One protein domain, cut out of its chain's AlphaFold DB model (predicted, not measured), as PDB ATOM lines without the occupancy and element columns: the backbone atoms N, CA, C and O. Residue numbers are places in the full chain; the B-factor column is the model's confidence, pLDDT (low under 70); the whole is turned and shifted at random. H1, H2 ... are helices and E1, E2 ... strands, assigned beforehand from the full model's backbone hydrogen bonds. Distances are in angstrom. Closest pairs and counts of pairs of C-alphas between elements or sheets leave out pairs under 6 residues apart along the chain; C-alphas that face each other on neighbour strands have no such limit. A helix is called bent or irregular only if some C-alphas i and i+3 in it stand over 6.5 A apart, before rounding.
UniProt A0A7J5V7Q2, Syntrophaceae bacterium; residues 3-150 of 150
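This is residues 3 to 150 of the 150 residues of a protein of Syntrophaceae bacterium (UniProt A0A7J5V7Q2). The model is a broad V of small parts joined by much unnamed chain: one arm holds the long helix H2 with the strand E1 folded back along it and E5 beside E1, the other holds E2 with the short helices H3 and H4. The hairpin E3 E4 lies on the side where the arms meet, with H1 near it and H5 also near that meeting place, and the space between the arms is largely open. The 148 printed residues run H1 H2 E1 E2 E3 E4 H3 H4 H5 E5, five named helices and five named strands; E1 E5 and E3 E4 are antiparallel sheets of two. The class is mixed, helices and strands, with 62 residues in named elements, under half. It is only just compact, close to loose, with a radius of gyration of the C-alphas of 17.2 A and spans of 50 by 36 by 31 A.

E1, residues 49 to 53, covers 13.9 A from C-alpha 49 at (3.923, -36.434, 40.623), and E5 is residues 147 to 149. H2, residues 24 to 42, covers 26.6 A from C-alpha 24 at (14.399, -47.341, 26.523). H1 is residues 12 to 17, E3 residues 92 to 95 and E4 residues 98 to 101. E2 is residues 77 to 79 and H3 residues 115 to 119. H4, residues 122 to 130, covers 12.1 A and ends at C-alpha 130 at (9.944, -22.462, 14.432); H5 is residues 137 to 140.

E1 and E5 are antiparallel at 156 degrees, with N 148 and O 52 3.3 A apart, within hydrogen-bond range. The closest C-alphas of H2 and E1 are those of Ala 38 and Phe 49, 7.4 A. H2 and E5 are apart. E3 and E4 form a hairpin, antiparallel at 137 degrees, with N 93 and O 100 at 2.9 A. The closest C-alphas of H1 and E3 are those of Lys 12 and Val 94, 6.2 A. E2 pairs with no named strand, but residues 77 to 78 pair antiparallel with residues 108 to 109. The closest C-alphas of E2 and H3 are those of Val 78 and Ile 118, 7.7 A. H3 and H4 are close but not clearly touching, with Ile 118 and Tyr 124 nearest by C-alphas, 7.3 A. H5 is apart from H4 and from E3. Every O i to N i+4 pair is within hydrogen-bond range in H2, H3 and H4, while H5 is too short for one. H1 is irregular, C-alphas 13 and 16 being 7.0 A apart, with 0 of 2 such pairs but 2 of 3 O i to N i+3 pairs within range.

The C-alphas farthest apart, of Lys 43 and Asp 112, are 50.9 A from each other. The printed part has no cut. The links E1 to E2, E2 to E3 and E4 to H3 are long. Mean pLDDT of the printed part is 86.5, and residues 56 to 59, 87 to 92, 94 and 148 to 150 are under 70.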
ATOM      1  N   ILE A   3       8.392 -34.857  42.569       85.44
ATOM      2  CA  ILE A   3       9.791 -35.279  42.484       85.44
ATOM      3  C   ILE A   3      10.397 -34.687  41.215       85.44
ATOM      4  O   ILE A   3       9.941 -34.977  40.109       85.44
ATOM      5  N   SER A   4      11.425 -33.856  41.385       83.00
ATOM      6  CA  SER A   4      12.240 -33.382  40.267       83.00
ATOM      7  C   SER A   4      13.257 -34.452  39.888       83.00
ATOM      8  O   SER A   4      13.933 -35.010  40.750       83.00
ATOM      9  N   THR A   5      13.378 -34.716  38.592       85.12
ATOM     10  CA  THR A   5      14.370 -35.634  38.016       85.12
ATOM     11  C   THR A   5      15.667 -34.927  37.615       85.12
ATOM     12  O   THR A   5      16.557 -35.563  37.051       85.12
ATOM     13  N   LEU A   6      15.798 -33.636  37.964       83.50
ATOM     14  CA  LEU A   6      16.952 -32.782  37.667       83.50
ATOM     15  C   LEU A   6      17.305 -32.791  36.174       83.50
ATOM     16  O   LEU A   6      18.446 -32.955  35.765       83.50
ATOM     17  N   ASP A   7      16.301 -32.604  35.334       80.12
ATOM     18  CA  ASP A   7      16.405 -32.574  33.877       80.12
ATOM     19  C   ASP A   7      17.255 -31.401  33.334       80.12
ATOM     20  O   ASP A   7      17.669 -31.424  32.176       80.12
ATOM     21  N   PHE A   8      17.602 -30.419  34.173       80.19
ATOM     22  CA  PHE A   8      18.539 -29.339  33.856       80.19
ATOM     23  C   PHE A   8      19.811 -29.409  34.714       80.19
ATOM     24  O   PHE A   8      19.751 -29.244  35.931       80.19
ATOM     25  N   ALA A   9      20.976 -29.576  34.077       81.56
ATOM     26  CA  ALA A   9      22.280 -29.427  34.728       81.56
ATOM     27  C   ALA A   9      22.918 -28.086  34.345       81.56
ATOM     28  O   ALA A   9      23.246 -27.852  33.180       81.56
ATOM     29  N   SER A  10      23.138 -27.231  35.344       78.25
ATOM     30  CA  SER A  10      23.805 -25.930  35.197       78.25
ATOM     31  C   SER A  10      25.337 -26.006  35.249       78.25
ATOM     32  O   SER A  10      25.997 -24.975  35.190       78.25
ATOM     33  N   HIS A  11      25.906 -27.199  35.458       79.56
ATOM     34  CA  HIS A  11      27.349 -27.436  35.522       79.56
ATOM     35  C   HIS A  11      27.651 -28.939  35.366       79.56
ATOM     36  O   HIS A  11      26.821 -29.780  35.728       79.56
ATOM     37  N   LYS A  12      28.834 -29.309  34.853       80.00
ATOM     38  CA  LYS A  12      29.195 -30.711  34.548       80.00
ATOM     39  C   LYS A  12      29.240 -31.625  35.769       80.00
ATOM     40  O   LYS A  12      28.937 -32.810  35.654       80.00
ATOM     41  N   ASN A  13      29.571 -31.098  36.947       84.94
ATOM     42  CA  ASN A  13      29.565 -31.880  38.194       84.94
ATOM     43  C   ASN A  13      28.168 -32.415  38.562       84.94
ATOM     44  O   ASN A  13      28.087 -33.486  39.151       84.94
ATOM     45  N   LEU A  14      27.091 -31.729  38.158       83.31
ATOM     46  CA  LEU A  14      25.706 -32.156  38.383       83.31
ATOM     47  C   LEU A  14      25.204 -33.141  37.318       83.31
ATOM     48  O   LEU A  14      24.112 -33.689  37.443       83.31
ATOM     49  N   TRP A  15      25.975 -33.385  36.252       82.31
ATOM     50  CA  TRP A  15      25.532 -34.195  35.113       82.31
ATOM     51  C   TRP A  15      25.103 -35.610  35.512       82.31
ATOM     52  O   TRP A  15      24.111 -36.122  34.986       82.31
ATOM     53  N   ASN A  16      25.837 -36.202  36.458       85.56
ATOM     54  CA  ASN A  16      25.624 -37.559  36.954       85.56
ATOM     55  C   ASN A  16      24.559 -37.644  38.063       85.56
ATOM     56  O   ASN A  16      24.194 -38.748  38.455       85.56
ATOM     57  N   GLU A  17      24.060 -36.513  38.572       86.06
ATOM     58  CA  GLU A  17      22.988 -36.482  39.584       86.06
ATOM     59  C   GLU A  17      21.592 -36.574  38.957       86.06
ATOM     60  O   GLU A  17      20.591 -36.778  39.647       86.06
ATOM     61  N   ARG A  18      21.509 -36.424  37.634       86.69
ATOM     62  CA  ARG A  18      20.242 -36.402  36.911       86.69
ATOM     63  C   ARG A  18      19.637 -37.789  36.816       86.69
ATOM     64  O   ARG A  18      20.300 -38.762  36.461       86.69
ATOM     65  N   LEU A  19      18.328 -37.854  37.007       87.12
ATOM     66  CA  LEU A  19      17.537 -39.067  36.842       87.12
ATOM     67  C   LEU A  19      16.978 -39.128  35.413       87.12
ATOM     68  O   LEU A  19      15.770 -39.223  35.204       87.12
ATOM     69  N   THR A  20      17.869 -39.029  34.422       85.69
ATOM     70  CA  THR A  20      17.527 -39.115  32.994       85.69
ATOM     71  C   THR A  20      17.899 -40.501  32.461       85.69
ATOM     72  O   THR A  20      19.075 -40.865  32.524       85.69
ATOM     73  N   PRO A  21      16.949 -41.289  31.932       88.00
ATOM     74  CA  PRO A  21      17.257 -42.610  31.399       88.00
ATOM     75  C   PRO A  21      18.089 -42.501  30.117       88.00
ATOM     76  O   PRO A  21      17.758 -41.742  29.209       88.00
ATOM     77  N   ALA A  22      19.152 -43.302  30.015       85.44
ATOM     78  CA  ALA A  22      20.034 -43.296  28.848       85.44
ATOM     79  C   ALA A  22      19.453 -44.066  27.648       85.44
ATOM     80  O   ALA A  22      19.899 -43.893  26.518       85.44
ATOM     81  N   ASN A  23      18.496 -44.967  27.885       89.50
ATOM     82  CA  ASN A  23      17.895 -45.817  26.861       89.50
ATOM     83  C   ASN A  23      16.498 -46.301  27.272       89.50
ATOM     84  O   ASN A  23      16.082 -46.162  28.425       89.50
ATOM     85  N   GLN A  24      15.782 -46.907  26.322       89.88
ATOM     86  CA  GLN A  24      14.399 -47.341  26.523       89.88
ATOM     87  C   GLN A  24      14.239 -48.364  27.659       89.88
ATOM     88  O   GLN A  24      13.233 -48.331  28.362       89.88
ATOM     89  N   ALA A  25      15.216 -49.251  27.874       91.56
ATOM     90  CA  ALA A  25      15.148 -50.229  28.959       91.56
ATOM     91  C   ALA A  25      15.206 -49.541  30.333       91.56
ATOM     92  O   ALA A  25      14.347 -49.792  31.178       91.56
ATOM     93  N   GLN A  26      16.146 -48.605  30.514       92.06
ATOM     94  CA  GLN A  26      16.232 -47.789  31.727       92.06
ATOM     95  C   GLN A  26      14.979 -46.933  31.934       92.06
ATOM     96  O   GLN A  26      14.492 -46.831  33.056       92.06
ATOM     97  N   TYR A  27      14.407 -46.362  30.867       91.81
ATOM     98  CA  TYR A  27      13.152 -45.609  30.964       91.81
ATOM     99  C   TYR A  27      12.023 -46.467  31.550       91.81
ATOM    100  O   TYR A  27      11.345 -46.039  32.482       91.81
ATOM    101  N   GLN A  28      11.839 -47.695  31.055       92.94
ATOM    102  CA  GLN A  28      10.794 -48.596  31.556       92.94
ATOM    103  C   GLN A  28      11.042 -49.039  33.002       92.94
ATOM    104  O   GLN A  28      10.098 -49.120  33.794       92.94
ATOM    105  N   GLU A  29      12.300 -49.291  33.370       94.75
ATOM    106  CA  GLU A  29      12.684 -49.617  34.745       94.75
ATOM    107  C   GLU A  29      12.348 -48.467  35.702       94.75
ATOM    108  O   GLU A  29      11.638 -48.665  36.693       94.75
ATOM    109  N   MET A  30      12.780 -47.250  35.363       93.38
ATOM    110  CA  MET A  30      12.498 -46.051  36.149       93.38
ATOM    111  C   MET A  30      10.992 -45.798  36.232       93.38
ATOM    112  O   MET A  30      10.460 -45.674  37.332       93.38
ATOM    113  N   LYS A  31      10.269 -45.813  35.107       93.25
ATOM    114  CA  LYS A  31       8.808 -45.627  35.074       93.25
ATOM    115  C   LYS A  31       8.088 -46.639  35.969       93.25
ATOM    116  O   LYS A  31       7.181 -46.276  36.714       93.25
ATOM    117  N   SER A  32       8.512 -47.903  35.959       95.06
ATOM    118  CA  SER A  32       7.971 -48.939  36.848       95.06
ATOM    119  C   SER A  32       8.219 -48.622  38.326       95.06
ATOM    120  O   SER A  32       7.306 -48.748  39.145       95.06
ATOM    121  N   LEU A  33       9.427 -48.171  38.676       94.56
ATOM    122  CA  LEU A  33       9.777 -47.777  40.042       94.56
ATOM    123  C   LEU A  33       8.952 -46.573  40.519       94.56
ATOM    124  O   LEU A  33       8.325 -46.647  41.575       94.56
ATOM    125  N   PHE A  34       8.899 -45.498  39.730       93.62
ATOM    126  CA  PHE A  34       8.134 -44.296  40.067       93.62
ATOM    127  C   PHE A  34       6.630 -44.588  40.174       93.62
ATOM    128  O   PHE A  34       5.993 -44.137  41.123       93.62
ATOM    129  N   ASN A  35       6.068 -45.433  39.304       93.88
ATOM    130  CA  ASN A  35       4.669 -45.865  39.411       93.88
ATOM    131  C   ASN A  35       4.383 -46.677  40.680       93.88
ATOM    132  O   ASN A  35       3.316 -46.538  41.279       93.88
ATOM    133  N   LYS A  36       5.315 -47.535  41.113       95.19
ATOM    134  CA  LYS A  36       5.180 -48.249  42.392       95.19
ATOM    135  C   LYS A  36       5.195 -47.269  43.565       95.19
ATOM    136  O   LYS A  36       4.337 -47.372  44.436       95.19
ATOM    137  N   LEU A  37       6.117 -46.304  43.557       94.25
ATOM    138  CA  LEU A  37       6.187 -45.257  44.580       94.25
ATOM    139  C   LEU A  37       4.911 -44.412  44.621       94.25
ATOM    140  O   LEU A  37       4.397 -44.159  45.707       94.25
ATOM    141  N   ALA A  38       4.366 -44.042  43.459       93.31
ATOM    142  CA  ALA A  38       3.124 -43.285  43.366       93.31
ATOM    143  C   ALA A  38       1.948 -44.027  44.019       93.31
ATOM    144  O   ALA A  38       1.238 -43.447  44.836       93.31
ATOM    145  N   ARG A  39       1.801 -45.334  43.755       94.94
ATOM    146  CA  ARG A  39       0.758 -46.171  44.379       94.94
ATOM    147  C   ARG A  39       0.926 -46.295  45.894       94.94
ATOM    148  O   ARG A  39      -0.059 -46.286  46.626       94.94
ATOM    149  N   GLU A  40       2.156 -46.431  46.386       95.81
ATOM    150  CA  GLU A  40       2.419 -46.484  47.832       95.81
ATOM    151  C   GLU A  40       2.174 -45.134  48.521       95.81
ATOM    152  O   GLU A  40       1.694 -45.092  49.655       95.81
ATOM    153  N   ALA A  41       2.471 -44.027  47.840       94.69
ATOM    154  CA  ALA A  41       2.169 -42.682  48.314       94.69
ATOM    155  C   ALA A  41       0.651 -42.435  48.360       94.69
ATOM    156  O   ALA A  41       0.142 -41.939  49.367       94.69
ATOM    157  N   GLU A  42      -0.083 -42.868  47.334       95.12
ATOM    158  CA  GLU A  42      -1.542 -42.749  47.255       95.12
ATOM    159  C   GLU A  42      -2.242 -43.479  48.410       95.12
ATOM    160  O   GLU A  42      -3.109 -42.899  49.064       95.12
ATOM    161  N   LYS A  43      -1.797 -44.695  48.764       96.75
ATOM    162  CA  LYS A  43      -2.292 -45.430  49.949       96.75
ATOM    163  C   LYS A  43      -2.131 -44.653  51.262       96.75
ATOM    164  O   LYS A  43      -2.827 -44.941  52.232       96.75
ATOM    165  N   LYS A  44      -1.206 -43.691  51.306       96.25
ATOM    166  CA  LYS A  44      -0.946 -42.807  52.453       96.25
ATOM    167  C   LYS A  44      -1.605 -41.430  52.306       96.25
ATOM    168  O   LYS A  44      -1.336 -40.549  53.116       96.25
ATOM    169  N   GLY A  45      -2.434 -41.226  51.280       95.94
ATOM    170  CA  GLY A  45      -3.066 -39.941  50.977       95.94
ATOM    171  C   GLY A  45      -2.100 -38.890  50.424       95.94
ATOM    172  O   GLY A  45      -2.382 -37.696  50.492       95.94
ATOM    173  N   ILE A  46      -0.943 -39.305  49.897       94.88
ATOM    174  CA  ILE A  46       0.080 -38.410  49.357       94.88
ATOM    175  C   ILE A  46      -0.002 -38.448  47.832       94.88
ATOM    176  O   ILE A  46       0.371 -39.439  47.210       94.88
ATOM    177  N   GLY A  47      -0.425 -37.343  47.213       91.00
ATOM    178  CA  GLY A  47      -0.297 -37.181  45.762       91.00
ATOM    179  C   GLY A  47       1.177 -37.201  45.358       91.00
ATOM    180  O   GLY A  47       1.992 -36.514  45.982       91.00
ATOM    181  N   PHE A  48       1.533 -37.974  44.340       92.25
ATOM    182  CA  PHE A  48       2.909 -38.159  43.888       92.25
ATOM    183  C   PHE A  48       2.984 -37.873  42.391       92.25
ATOM    184  O   PHE A  48       2.320 -38.545  41.613       92.25
ATOM    185  N   PHE A  49       3.790 -36.886  42.007       89.88
ATOM    186  CA  PHE A  49       3.923 -36.434  40.623       89.88
ATOM    187  C   PHE A  49       5.393 -36.441  40.214       89.88
ATOM    188  O   PHE A  49       6.251 -35.991  40.981       89.88
ATOM    189  N   TYR A  50       5.677 -36.934  39.015       89.38
ATOM    190  CA  TYR A  50       7.023 -36.997  38.458       89.38
ATOM    191  C   TYR A  50       6.973 -36.854  36.932       89.38
ATOM    192  O   TYR A  50       5.969 -37.189  36.311       89.38
ATOM    193  N   ASN A  51       8.069 -36.384  36.336       86.62
ATOM    194  CA  ASN A  51       8.245 -36.334  34.884       86.62
ATOM    195  C   ASN A  51       9.528 -37.078  34.510       86.62
ATOM    196  O   ASN A  51      10.581 -36.844  35.112       86.62
ATOM    197  N   LEU A  52       9.444 -37.962  33.513       87.56
ATOM    198  CA  LEU A  52      10.599 -38.659  32.949       87.56
ATOM    199  C   LEU A  52      10.822 -38.229  31.503       87.56
ATOM    200  O   LEU A  52       9.879 -38.111  30.721       87.56
ATOM    201  N   VAL A  53      12.094 -38.054  31.158       86.00
ATOM    202  CA  VAL A  53      12.537 -37.786  29.790       86.00
ATOM    203  C   VAL A  53      12.578 -39.112  29.024       86.00
ATOM    204  O   VAL A  53      13.231 -40.062  29.447       86.00
ATOM    205  N   LEU A  54      11.873 -39.182  27.904       84.69
ATOM    206  CA  LEU A  54      11.865 -40.267  26.934       84.69
ATOM    207  C   LEU A  54      13.170 -40.264  26.126       84.69
ATOM    208  O   LEU A  54      13.459 -39.293  25.419       84.69
ATOM    209  N   PRO A  55      13.942 -41.358  26.156       81.06
ATOM    210  CA  PRO A  55      15.142 -41.478  25.346       81.06
ATOM    211  C   PRO A  55      14.784 -41.715  23.873       81.06
ATOM    212  O   PRO A  55      13.830 -42.426  23.562       81.06
ATOM    213  N   SER A  56      15.593 -41.170  22.961       65.94
ATOM    214  CA  SER A  56      15.579 -41.515  21.527       65.94
ATOM    215  C   SER A  56      14.227 -41.359  20.811       65.94
ATOM    216  O   SER A  56      13.925 -42.123  19.895       65.94
ATOM    217  N   THR A  57      13.404 -40.385  21.209       64.88
ATOM    218  CA  THR A  57      12.140 -40.068  20.520       64.88
ATOM    219  C   THR A  57      12.321 -38.903  19.547       64.88
ATOM    220  O   THR A  57      13.145 -38.017  19.771       64.88
ATOM    221  N   GLU A  58      11.559 -38.883  18.450       63.84
ATOM    222  CA  GLU A  58      11.399 -37.659  17.659       63.84
ATOM    223  C   GLU A  58      10.650 -36.655  18.543       63.84
ATOM    224  O   GLU A  58       9.499 -36.883  18.908       63.84
ATOM    225  N   GLY A  59      11.345 -35.607  18.994       64.31
ATOM    226  CA  GLY A  59      10.857 -34.736  20.065       64.31
ATOM    227  C   GLY A  59       9.452 -34.209  19.804       64.31
ATOM    228  O   GLY A  59       9.189 -33.638  18.746       64.31
ATOM    229  N   GLY A  60       8.574 -34.380  20.787       73.62
ATOM    230  CA  GLY A  60       7.171 -34.012  20.721       73.62
ATOM    231  C   GLY A  60       6.910 -32.533  21.009       73.62
ATOM    232  O   GLY A  60       7.768 -31.652  20.865       73.62
ATOM    233  N   THR A  61       5.674 -32.255  21.424       80.19
ATOM    234  CA  THR A  61       5.269 -30.909  21.839       80.19
ATOM    235  C   THR A  61       5.975 -30.550  23.144       80.19
ATOM    236  O   THR A  61       5.916 -31.300  24.110       80.19
ATOM    237  N   CYS A  62       6.631 -29.390  23.175       87.75
ATOM    238  CA  CYS A  62       7.301 -28.885  24.372       87.75
ATOM    239  C   CYS A  62       6.308 -28.709  25.537       87.75
ATOM    240  O   CYS A  62       5.320 -27.983  25.386       87.75
ATOM    241  N   THR A  63       6.599 -29.316  26.691       87.38
ATOM    242  CA  THR A  63       5.731 -29.313  27.885       87.38
ATOM    243  C   THR A  63       5.553 -27.931  28.515       87.38
ATOM    244  O   THR A  63       4.541 -27.677  29.157       87.38
ATOM    245  N   GLU A  64       6.456 -26.988  28.232       90.00
ATOM    246  CA  GLU A  64       6.353 -25.585  28.668       90.00
ATOM    247  C   GLU A  64       5.275 -24.783  27.908       90.00
ATOM    248  O   GLU A  64       5.065 -23.606  28.183       90.00
ATOM    249  N   ASN A  65       4.597 -25.389  26.922       90.56
ATOM    250  CA  ASN A  65       3.468 -24.801  26.190       90.56
ATOM    251  C   ASN A  65       3.741 -23.389  25.624       90.56
ATOM    252  O   ASN A  65       2.889 -22.502  25.645       90.56
ATOM    253  N   HIS A  66       4.927 -23.187  25.049       91.25
ATOM    254  CA  HIS A  66       5.398 -21.913  24.479       91.25
ATOM    255  C   HIS A  66       4.466 -21.263  23.429       91.25
ATOM    256  O   HIS A  66       4.666 -20.111  23.045       91.25
ATOM    257  N   ARG A  67       3.470 -21.996  22.910       91.69
ATOM    258  CA  ARG A  67       2.449 -21.468  21.993       91.69
ATOM    259  C   ARG A  67       1.361 -20.661  22.698       91.69
ATOM    260  O   ARG A  67       0.718 -19.844  22.048       91.69
ATOM    261  N   GLN A  68       1.149 -20.906  23.988       93.56
ATOM    262  CA  GLN A  68       0.064 -20.322  24.784       93.56
ATOM    263  C   GLN A  68       0.556 -19.723  26.107       93.56
ATOM    264  O   GLN A  68      -0.181 -18.982  26.750       93.56
ATOM    265  N   ALA A  69       1.789 -20.033  26.505       94.75
ATOM    266  CA  ALA A  69       2.416 -19.561  27.724       94.75
ATOM    267  C   ALA A  69       3.716 -18.802  27.429       94.75
ATOM    268  O   ALA A  69       4.367 -18.985  26.396       94.75
ATOM    269  N   LEU A  70       4.074 -17.946  28.380       95.81
ATOM    270  CA  LEU A  70       5.320 -17.196  28.439       95.81
ATOM    271  C   LEU A  70       5.781 -17.117  29.893       95.81
ATOM    272  O   LEU A  70       4.985 -17.295  30.816       95.81
ATOM    273  N   LEU A  71       7.055 -16.802  30.087       95.69
ATOM    274  CA  LEU A  71       7.637 -16.492  31.383       95.69
ATOM    275  C   LEU A  71       7.877 -14.988  31.488       95.69
ATOM    276  O   LEU A  71       8.466 -14.398  30.584       95.69
ATOM    277  N   VAL A  72       7.488 -14.403  32.619       95.50
ATOM    278  CA  VAL A  72       7.935 -13.074  33.045       95.50
ATOM    279  C   VAL A  72       8.863 -13.255  34.239       95.50
ATOM    280  O   VAL A  72       8.456 -13.801  35.266       95.50
ATOM    281  N   SER A  73      10.108 -12.826  34.098       92.94
ATOM    282  CA  SER A  73      11.109 -12.886  35.160       92.94
ATOM    283  C   SER A  73      10.963 -11.733  36.150       92.94
ATOM    284  O   SER A  73      10.273 -10.748  35.891       92.94
ATOM    285  N   SER A  74      11.629 -11.836  37.302       91.75
ATOM    286  CA  SER A  74      11.575 -10.811  38.356       91.75
ATOM    287  C   SER A  74      12.129  -9.447  37.931       91.75
ATOM    288  O   SER A  74      11.756  -8.437  38.517       91.75
ATOM    289  N   ASP A  75      12.991  -9.411  36.911       91.56
ATOM    290  CA  ASP A  75      13.504  -8.190  36.278       91.56
ATOM    291  C   ASP A  75      12.571  -7.632  35.186       91.56
ATOM    292  O   ASP A  75      12.897  -6.641  34.539       91.56
ATOM    293  N   GLY A  76      11.414  -8.264  34.969       94.62
ATOM    294  CA  GLY A  76      10.444  -7.901  33.942       94.62
ATOM    295  C   GLY A  76      10.748  -8.462  32.551       94.62
ATOM    296  O   GLY A  76       9.927  -8.283  31.648       94.62
ATOM    297  N   SER A  77      11.877  -9.160  32.355       95.00
ATOM    298  CA  SER A  77      12.186  -9.778  31.063       95.00
ATOM    299  C   SER A  77      11.185 -10.879  30.711       95.00
ATOM    300  O   SER A  77      10.767 -11.672  31.556       95.00
ATOM    301  N   VAL A  78      10.792 -10.924  29.438       96.69
ATOM    302  CA  VAL A  78       9.844 -11.899  28.898       96.69
ATOM    303  C   VAL A  78      10.594 -12.956  28.100       96.69
ATOM    304  O   VAL A  78      11.316 -12.638  27.156       96.69
ATOM    305  N   SER A  79      10.386 -14.219  28.448       95.38
ATOM    306  CA  SER A  79      11.047 -15.389  27.863       95.38
ATOM    307  C   SER A  79      10.030 -16.472  27.492       95.38
ATOM    308  O   SER A  79       8.899 -16.449  27.976       95.38
ATOM    309  N   PRO A  80      10.393 -17.452  26.645       94.38
ATOM    310  CA  PRO A  80       9.433 -18.448  26.177       94.38
ATOM    311  C   PRO A  80       9.174 -19.577  27.177       94.38
ATOM    312  O   PRO A  80       8.160 -20.254  27.058       94.38
ATOM    313  N   CYS A  81      10.097 -19.812  28.112       92.56
ATOM    314  CA  CYS A  81       9.992 -20.819  29.166       92.56
ATOM    315  C   CYS A  81      11.061 -20.590  30.244       92.56
ATOM    316  O   CYS A  81      12.000 -19.809  30.037       92.56
ATOM    317  N   VAL A  82      10.967 -21.319  31.360       88.06
ATOM    318  CA  VAL A  82      11.941 -21.233  32.465       88.06
ATOM    319  C   VAL A  82      13.329 -21.749  32.094       88.06
ATOM    320  O   VAL A  82      14.330 -21.152  32.487       88.06
ATOM    321  N   PHE A  83      13.411 -22.758  31.226       85.00
ATOM    322  CA  PHE A  83      14.682 -23.302  30.725       85.00
ATOM    323  C   PHE A  83      15.480 -22.290  29.902       85.00
ATOM    324  O   PHE A  83      16.689 -22.431  29.756       85.00
ATOM    325  N   ASN A  84      14.822 -21.246  29.398       82.81
ATOM    326  CA  ASN A  84      15.422 -20.186  28.597       82.81
ATOM    327  C   ASN A  84      15.606 -18.864  29.370       82.81
ATOM    328  O   ASN A  84      16.039 -17.874  28.777       82.81
ATOM    329  N   ASN A  85      15.312 -18.832  30.678       84.94
ATOM    330  CA  ASN A  85      15.604 -17.692  31.552       84.94
ATOM    331  C   ASN A  85      16.173 -18.110  32.920       84.94
ATOM    332  O   ASN A  85      15.901 -17.467  33.929       84.94
ATOM    333  N   VAL A  86      16.977 -19.173  32.997       77.88
ATOM    334  CA  VAL A  86      17.638 -19.549  34.252       77.88
ATOM    335  C   VAL A  86      18.518 -18.369  34.705       77.88
ATOM    336  O   VAL A  86      19.401 -17.934  33.957       77.88
ATOM    337  N   PRO A  87      18.265 -17.772  35.886       67.12
ATOM    338  CA  PRO A  87      18.929 -16.554  36.335       67.12
ATOM    339  C   PRO A  87      20.283 -16.889  36.959       67.12
ATOM    340  O   PRO A  87      20.513 -16.679  38.145       67.12
ATOM    341  N   ALA A  88      21.179 -17.431  36.148       65.44
ATOM    342  CA  ALA A  88      22.497 -17.841  36.580       65.44
ATOM    343  C   ALA A  88      23.520 -17.126  35.677       65.44
ATOM    344  O   ALA A  88      23.675 -17.414  34.488       65.44
ATOM    345  N   ALA A  89      24.110 -16.052  36.208       57.28
ATOM    346  CA  ALA A  89      25.079 -15.236  35.484       57.28
ATOM    347  C   ALA A  89      26.367 -16.041  35.248       57.28
ATOM    348  O   ALA A  89      26.830 -16.736  36.149       57.28
ATOM    349  N   GLY A  90      26.931 -15.970  34.038       60.28
ATOM    350  CA  GLY A  90      28.139 -16.727  33.680       60.28
ATOM    351  C   GLY A  90      27.957 -18.246  33.705       60.28
ATOM    352  O   GLY A  90      28.935 -18.975  33.810       60.28
ATOM    353  N   SER A  91      26.714 -18.726  33.662       64.88
ATOM    354  CA  SER A  91      26.434 -20.152  33.771       64.88
ATOM    355  C   SER A  91      26.601 -20.869  32.445       64.88
ATOM    356  O   SER A  91      26.380 -20.310  31.368       64.88
ATOM    357  N   SER A  92      26.993 -22.128  32.544       68.19
ATOM    358  CA  SER A  92      26.883 -23.090  31.469       68.19
ATOM    359  C   SER A  92      25.570 -23.858  31.631       68.19
ATOM    360  O   SER A  92      24.966 -23.902  32.704       68.19
ATOM    361  N   CYS A  93      25.068 -24.434  30.549       71.00
ATOM    362  CA  CYS A  93      24.191 -25.588  30.660       71.00
ATOM    363  C   CYS A  93      24.919 -26.777  30.056       71.00
ATOM    364  O   CYS A  93      25.751 -26.616  29.163       71.00
ATOM    365  N   VAL A  94      24.644 -27.970  30.569       69.19
ATOM    366  CA  VAL A  94      25.220 -29.177  29.991       69.19
ATOM    367  C   VAL A  94      24.259 -29.715  28.938       69.19
ATOM    368  O   VAL A  94      23.134 -30.101  29.258       69.19
ATOM    369  N   SER A  95      24.704 -29.741  27.686       70.25
ATOM    370  CA  SER A  95      23.993 -30.346  26.560       70.25
ATOM    371  C   SER A  95      24.813 -31.526  26.065       70.25
ATOM    372  O   SER A  95      26.000 -31.377  25.800       70.25
ATOM    373  N   GLU A  96      24.203 -32.710  25.986       71.38
ATOM    374  CA  GLU A  96      24.883 -33.941  25.534       71.38
ATOM    375  C   GLU A  96      26.184 -34.284  26.301       71.38
ATOM    376  O   GLU A  96      27.031 -35.020  25.811       71.38
ATOM    377  N   GLY A  97      26.338 -33.795  27.535       71.50
ATOM    378  CA  GLY A  97      27.510 -34.038  28.390       71.50
ATOM    379  C   GLY A  97      28.580 -32.948  28.324       71.50
ATOM    380  O   GLY A  97      29.525 -32.978  29.118       71.50
ATOM    381  N   GLU A  98      28.398 -31.958  27.449       74.31
ATOM    382  CA  GLU A  98      29.313 -30.836  27.270       74.31
ATOM    383  C   GLU A  98      28.735 -29.530  27.814       74.31
ATOM    384  O   GLU A  98      27.544 -29.245  27.679       74.31
ATOM    385  N   GLU A  99      29.591 -28.728  28.445       78.00
ATOM    386  CA  GLU A  99      29.210 -27.402  28.926       78.00
ATOM    387  C   GLU A  99      29.150 -26.414  27.765       78.00
ATOM    388  O   GLU A  99      30.145 -26.156  27.088       78.00
ATOM    389  N   VAL A 100      27.980 -25.818  27.568       76.19
ATOM    390  CA  VAL A 100      27.765 -24.751  26.594       76.19
ATOM    391  C   VAL A 100      27.394 -23.465  27.315       76.19
ATOM    392  O   VAL A 100      26.704 -23.484  28.335       76.19
ATOM    393  N   ALA A 101      27.863 -22.331  26.794       75.38
ATOM    394  CA  ALA A 101      27.551 -21.030  27.369       75.38
ATOM    395  C   ALA A 101      26.035 -20.799  27.346       75.38
ATOM    396  O   ALA A 101      25.408 -20.791  26.282       75.38
ATOM    397  N   TYR A 102      25.446 -20.596  28.522       75.69
ATOM    398  CA  TYR A 102      24.021 -20.356  28.637       75.69
ATOM    399  C   TYR A 102      23.718 -18.877  28.408       75.69
ATOM    400  O   TYR A 102      24.252 -17.997  29.087       75.69
ATOM    401  N   ARG A 103      22.822 -18.588  27.462       77.19
ATOM    402  CA  ARG A 103      22.315 -17.235  27.235       77.19
ATOM    403  C   ARG A 103      20.804 -17.233  27.363       77.19
ATOM    404  O   ARG A 103      20.121 -17.982  26.668       77.19
ATOM    405  N   LYS A 104      20.296 -16.349  28.224       85.88
ATOM    406  CA  LYS A 104      18.859 -16.098  28.336       85.88
ATOM    407  C   LYS A 104      18.298 -15.700  26.971       85.88
ATOM    408  O   LYS A 104      18.877 -14.856  26.284       85.88
ATOM    409  N   LEU A 105      17.162 -16.282  26.607       90.06
ATOM    410  CA  LEU A 105      16.414 -15.917  25.410       90.06
ATOM    411  C   LEU A 105      15.238 -15.035  25.822       90.06
ATOM    412  O   LEU A 105      14.260 -15.523  26.392       90.06
ATOM    413  N   THR A 106      15.347 -13.739  25.547       93.81
ATOM    414  CA  THR A 106      14.359 -12.720  25.924       93.81
ATOM    415  C   THR A 106      13.749 -12.067  24.690       93.81
ATOM    416  O   THR A 106      14.459 -11.770  23.732       93.81
ATOM    417  N   PHE A 107      12.446 -11.799  24.737       96.44
ATOM    418  CA  PHE A 107      11.677 -11.178  23.654       96.44
ATOM    419  C   PHE A 107      11.281  -9.725  23.935       96.44
ATOM    420  O   PHE A 107      10.778  -9.059  23.038       96.44
ATOM    421  N   GLY A 108      11.493  -9.242  25.160       96.38
ATOM    422  CA  GLY A 108      11.183  -7.876  25.585       96.38
ATOM    423  C   GLY A 108      11.188  -7.750  27.106       96.38
ATOM    424  O   GLY A 108      11.484  -8.723  27.807       96.38
ATOM    425  N   CYS A 109      10.841  -6.568  27.613       96.94
ATOM    426  CA  CYS A 109      10.684  -6.292  29.038       96.94
ATOM    427  C   CYS A 109       9.372  -5.544  29.287       96.94
ATOM    428  O   CYS A 109       9.071  -4.574  28.593       96.94
ATOM    429  N   ILE A 110       8.605  -5.964  30.297       97.69
ATOM    430  CA  ILE A 110       7.316  -5.330  30.625       97.69
ATOM    431  C   ILE A 110       7.451  -3.899  31.170       97.69
ATOM    432  O   ILE A 110       6.452  -3.192  31.280       97.69
ATOM    433  N   ALA A 111       8.669  -3.484  31.534       97.12
ATOM    434  CA  ALA A 111       8.968  -2.107  31.913       97.12
ATOM    435  C   ALA A 111       8.981  -1.159  30.701       97.12
ATOM    436  O   ALA A 111       8.674   0.020  30.855       97.12
ATOM    437  N   ASP A 112       9.302  -1.684  29.513       97.31
ATOM    438  CA  ASP A 112       9.479  -0.905  28.283       97.31
ATOM    439  C   ASP A 112       8.273  -1.037  27.342       97.31
ATOM    440  O   ASP A 112       7.845  -0.068  26.714       97.31
ATOM    441  N   GLU A 113       7.697  -2.240  27.247       97.19
ATOM    442  CA  GLU A 113       6.622  -2.566  26.310       97.19
ATOM    443  C   GLU A 113       5.505  -3.372  26.981       97.19
ATOM    444  O   GLU A 113       5.731  -4.206  27.856       97.19
ATOM    445  N   SER A 114       4.258  -3.180  26.535       97.88
ATOM    446  CA  SER A 114       3.139  -3.984  27.040       97.88
ATOM    447  C   SER A 114       3.300  -5.467  26.682       97.88
ATOM    448  O   SER A 114       3.754  -5.813  25.588       97.88
ATOM    449  N   LEU A 115       2.841  -6.365  27.558       97.38
ATOM    450  CA  LEU A 115       2.920  -7.809  27.319       97.38
ATOM    451  C   LEU A 115       2.272  -8.255  25.987       97.38
ATOM    452  O   LEU A 115       2.885  -9.064  25.286       97.38
ATOM    453  N   PRO A 116       1.102  -7.724  25.561       97.94
ATOM    454  CA  PRO A 116       0.547  -8.035  24.243       97.94
ATOM    455  C   PRO A 116       1.431  -7.581  23.078       97.94
ATOM    456  O   PRO A 116       1.466  -8.266  22.058       97.94
ATOM    457  N   ALA A 117       2.144  -6.456  23.207       98.25
ATOM    458  CA  ALA A 117       3.076  -5.995  22.179       98.25
ATOM    459  C   ALA A 117       4.265  -6.958  22.051       98.25
ATOM    460  O   ALA A 117       4.547  -7.438  20.954       98.25
ATOM    461  N   ILE A 118       4.867  -7.348  23.181       98.25
ATOM    462  CA  ILE A 118       5.972  -8.316  23.223       98.25
ATOM    463  C   ILE A 118       5.534  -9.669  22.646       98.25
ATOM    464  O   ILE A 118       6.200 -10.225  21.768       98.25
ATOM    465  N   TRP A 119       4.385 -10.192  23.092       97.75
ATOM    466  CA  TRP A 119       3.837 -11.467  22.622       97.75
ATOM    467  C   TRP A 119       3.604 -11.467  21.112       97.75
ATOM    468  O   TRP A 119       3.923 -12.447  20.433       97.75
ATOM    469  N   ASN A 120       3.073 -10.366  20.579       97.69
ATOM    470  CA  ASN A 120       2.772 -10.221  19.161       97.69
ATOM    471  C   ASN A 120       3.945  -9.692  18.333       97.69
ATOM    472  O   ASN A 120       3.759  -9.506  17.132       97.69
ATOM    473  N   SER A 121       5.134  -9.488  18.902       97.94
ATOM    474  CA  SER A 121       6.324  -9.094  18.140       97.94
ATOM    475  C   SER A 121       6.646 -10.111  17.038       97.94
ATOM    476  O   SER A 121       6.354 -11.308  17.158       97.94
ATOM    477  N   SER A 122       7.243  -9.653  15.933       97.19
ATOM    478  CA  SER A 122       7.663 -10.543  14.841       97.19
ATOM    479  C   SER A 122       8.604 -11.633  15.345       97.19
ATOM    480  O   SER A 122       8.345 -12.809  15.100       97.19
ATOM    481  N   TYR A 123       9.606 -11.248  16.135       95.44
ATOM    482  CA  TYR A 123      10.611 -12.157  16.678       95.44
ATOM    483  C   TYR A 123      10.000 -13.260  17.558       95.44
ATOM    484  O   TYR A 123      10.318 -14.439  17.394       95.44
ATOM    485  N   TYR A 124       9.052 -12.928  18.443       97.00
ATOM    486  CA  TYR A 124       8.430 -13.944  19.296       97.00
ATOM    487  C   TYR A 124       7.456 -14.845  18.513       97.00
ATOM    488  O   TYR A 124       7.390 -16.056  18.741       97.00
ATOM    489  N   ARG A 125       6.734 -14.302  17.524       96.69
ATOM    490  CA  ARG A 125       5.915 -15.127  16.615       96.69
ATOM    491  C   ARG A 125       6.765 -16.099  15.799       96.69
ATOM    492  O   ARG A 125       6.362 -17.249  15.641       96.69
ATOM    493  N   GLU A 126       7.913 -15.657  15.293       95.62
ATOM    494  CA  GLU A 126       8.859 -16.494  14.546       95.62
ATOM    495  C   GLU A 126       9.407 -17.625  15.412       95.62
ATOM    496  O   GLU A 126       9.398 -18.779  14.984       95.62
ATOM    497  N   PHE A 127       9.774 -17.332  16.663       95.25
ATOM    498  CA  PHE A 127      10.150 -18.366  17.624       95.25
ATOM    499  C   PHE A 127       9.051 -19.424  17.779       95.25
ATOM    500  O   PHE A 127       9.332 -20.615  17.650       95.25
ATOM    501  N   ARG A 128       7.791 -19.020  17.999       94.75
ATOM    502  CA  ARG A 128       6.679 -19.977  18.154       94.75
ATOM    503  C   ARG A 128       6.412 -20.779  16.876       94.75
ATOM    504  O   ARG A 128       6.128 -21.971  16.965       94.75
ATOM    505  N   LYS A 129       6.550 -20.152  15.702       93.81
ATOM    506  CA  LYS A 129       6.445 -20.825  14.396       93.81
ATOM    507  C   LYS A 129       7.582 -21.812  14.134       93.81
ATOM    508  O   LYS A 129       7.346 -22.815  13.478       93.81
ATOM    509  N   SER A 130       8.786 -21.579  14.664       92.38
ATOM    510  CA  SER A 130       9.944 -22.462  14.432       92.38
ATOM    511  C   SER A 130       9.691 -23.916  14.856       92.38
ATOM    512  O   SER A 130      10.211 -24.844  14.248       92.38
ATOM    513  N   PHE A 131       8.806 -24.143  15.832       90.69
ATOM    514  CA  PHE A 131       8.424 -25.485  16.280       90.69
ATOM    515  C   PHE A 131       7.569 -26.270  15.271       90.69
ATOM    516  O   PHE A 131       7.291 -27.439  15.509       90.69
ATOM    517  N   GLU A 132       7.131 -25.654  14.169       89.25
ATOM    518  CA  GLU A 132       6.464 -26.342  13.053       89.25
ATOM    519  C   GLU A 132       7.458 -26.973  12.066       89.25
ATOM    520  O   GLU A 132       7.066 -27.816  11.264       89.25
ATOM    521  N   SER A 133       8.733 -26.576  12.114       88.19
ATOM    522  CA  SER A 133       9.784 -27.089  11.234       88.19
ATOM    523  C   SER A 133      11.035 -27.452  12.031       88.19
ATOM    524  O   SER A 133      11.192 -28.595  12.452       88.19
ATOM    525  N   LEU A 134      11.911 -26.480  12.277       88.75
ATOM    526  CA  LEU A 134      13.124 -26.636  13.066       88.75
ATOM    527  C   LEU A 134      13.087 -25.667  14.255       88.75
ATOM    528  O   LEU A 134      13.229 -24.457  14.050       88.75
ATOM    529  N   PRO A 135      12.933 -26.172  15.493       88.88
ATOM    530  CA  PRO A 135      12.939 -25.330  16.679       88.88
ATOM    531  C   PRO A 135      14.232 -24.527  16.810       88.88
ATOM    532  O   PRO A 135      15.300 -24.936  16.341       88.88
ATOM    533  N   HIS A 136      14.139 -23.408  17.530       88.12
ATOM    534  CA  HIS A 136      15.299 -22.614  17.935       88.12
ATOM    535  C   HIS A 136      16.429 -23.510  18.494       88.12
ATOM    536  O   HIS A 136      16.114 -24.446  19.232       88.12
ATOM    537  N   PRO A 137      17.723 -23.238  18.223       85.00
ATOM    538  CA  PRO A 137      18.833 -24.112  18.628       85.00
ATOM    539  C   PRO A 137      18.820 -24.531  20.106       85.00
ATOM    540  O   PRO A 137      18.976 -25.707  20.414       85.00
ATOM    541  N   LEU A 138      18.508 -23.599  21.016       82.50
ATOM    542  CA  LEU A 138      18.372 -23.875  22.460       82.50
ATOM    543  C   LEU A 138      17.271 -24.894  22.809       82.50
ATOM    544  O   LEU A 138      17.262 -25.464  23.895       82.50
ATOM    545  N   CYS A 139      16.321 -25.115  21.905       86.56
ATOM    546  CA  CYS A 139      15.199 -26.023  22.086       86.56
ATOM    547  C   CYS A 139      15.404 -27.370  21.385       86.56
ATOM    548  O   CYS A 139      14.627 -28.283  21.641       86.56
ATOM    549  N   GLN A 140      16.407 -27.528  20.516       84.25
ATOM    550  CA  GLN A 140      16.548 -28.746  19.710       84.25
ATOM    551  C   GLN A 140      16.821 -29.980  20.576       84.25
ATOM    552  O   GLN A 140      16.096 -30.955  20.427       84.25
ATOM    553  N   GLY A 141      17.749 -29.893  21.534       79.31
ATOM    554  CA  GLY A 141      18.057 -30.954  22.508       79.31
ATOM    555  C   GLY A 141      17.406 -30.771  23.885       79.31
ATOM    556  O   GLY A 141      17.848 -31.368  24.862       79.31
ATOM    557  N   CYS A 142      16.395 -29.905  24.009       83.88
ATOM    558  CA  CYS A 142      15.803 -29.584  25.308       83.88
ATOM    559  C   CYS A 142      14.935 -30.748  25.835       83.88
ATOM    560  O   CYS A 142      14.018 -31.167  25.123       83.88
ATOM    561  N   PRO A 143      15.129 -31.215  27.088       83.56
ATOM    562  CA  PRO A 143      14.400 -32.356  27.661       83.56
ATOM    563  C   PRO A 143      12.884 -32.145  27.703       83.56
ATOM    564  O   PRO A 143      12.136 -33.099  27.523       83.56
ATOM    565  N   LYS A 144      12.420 -30.891  27.800       86.44
ATOM    566  CA  LYS A 144      10.991 -30.529  27.791       86.44
ATOM    567  C   LYS A 144      10.247 -30.909  26.511       86.44
ATOM    568  O   LYS A 144       9.023 -30.873  26.485       86.44
ATOM    569  N   ARG A 145      10.952 -31.262  25.434       86.38
ATOM    570  CA  ARG A 145      10.343 -31.814  24.209       86.38
ATOM    571  C   ARG A 145      10.153 -33.325  24.248       86.38
ATOM    572  O   ARG A 145       9.507 -33.873  23.364       86.38
ATOM    573  N   TYR A 146      10.723 -33.985  25.241       80.62
ATOM    574  CA  TYR A 146      10.810 -35.432  25.326       80.62
ATOM    575  C   TYR A 146      10.192 -35.935  26.635       80.62
ATOM    576  O   TYR A 146      10.552 -37.000  27.093       80.62
ATOM    577  N   GLU A 147       9.297 -35.194  27.286       73.75
ATOM    578  CA  GLU A 147       8.709 -35.614  28.564       73.75
ATOM    579  C   GLU A 147       7.347 -36.292  28.392       73.75
ATOM    580  O   GLU A 147       6.498 -35.835  27.628       73.75
ATOM    581  N   GLU A 148       7.125 -37.357  29.165       65.56
ATOM    582  CA  GLU A 148       5.809 -37.950  29.409       65.56
ATOM    583  C   GLU A 148       5.405 -37.675  30.865       65.56
ATOM    584  O   GLU A 148       6.163 -37.979  31.791       65.56
ATOM    585  N   SER A 149       4.212 -37.113  31.074       57.78
ATOM    586  CA  SER A 149       3.631 -36.958  32.414       57.78
ATOM    587  C   SER A 149       2.992 -38.272  32.868       57.78
ATOM    588  O   SER A 149       2.258 -38.899  32.098       57.78
ATOM    589  N   GLY A 150       3.286 -38.686  34.104       50.88
ATOM    590  CA  GLY A 150       2.766 -39.900  34.743       50.88
ATOM    591  C   GLY A 150       2.011 -39.622  36.033       50.88
ATOM    592  O   GLY A 150       2.259 -38.562  36.652       50.88
TER     593      GLY A 150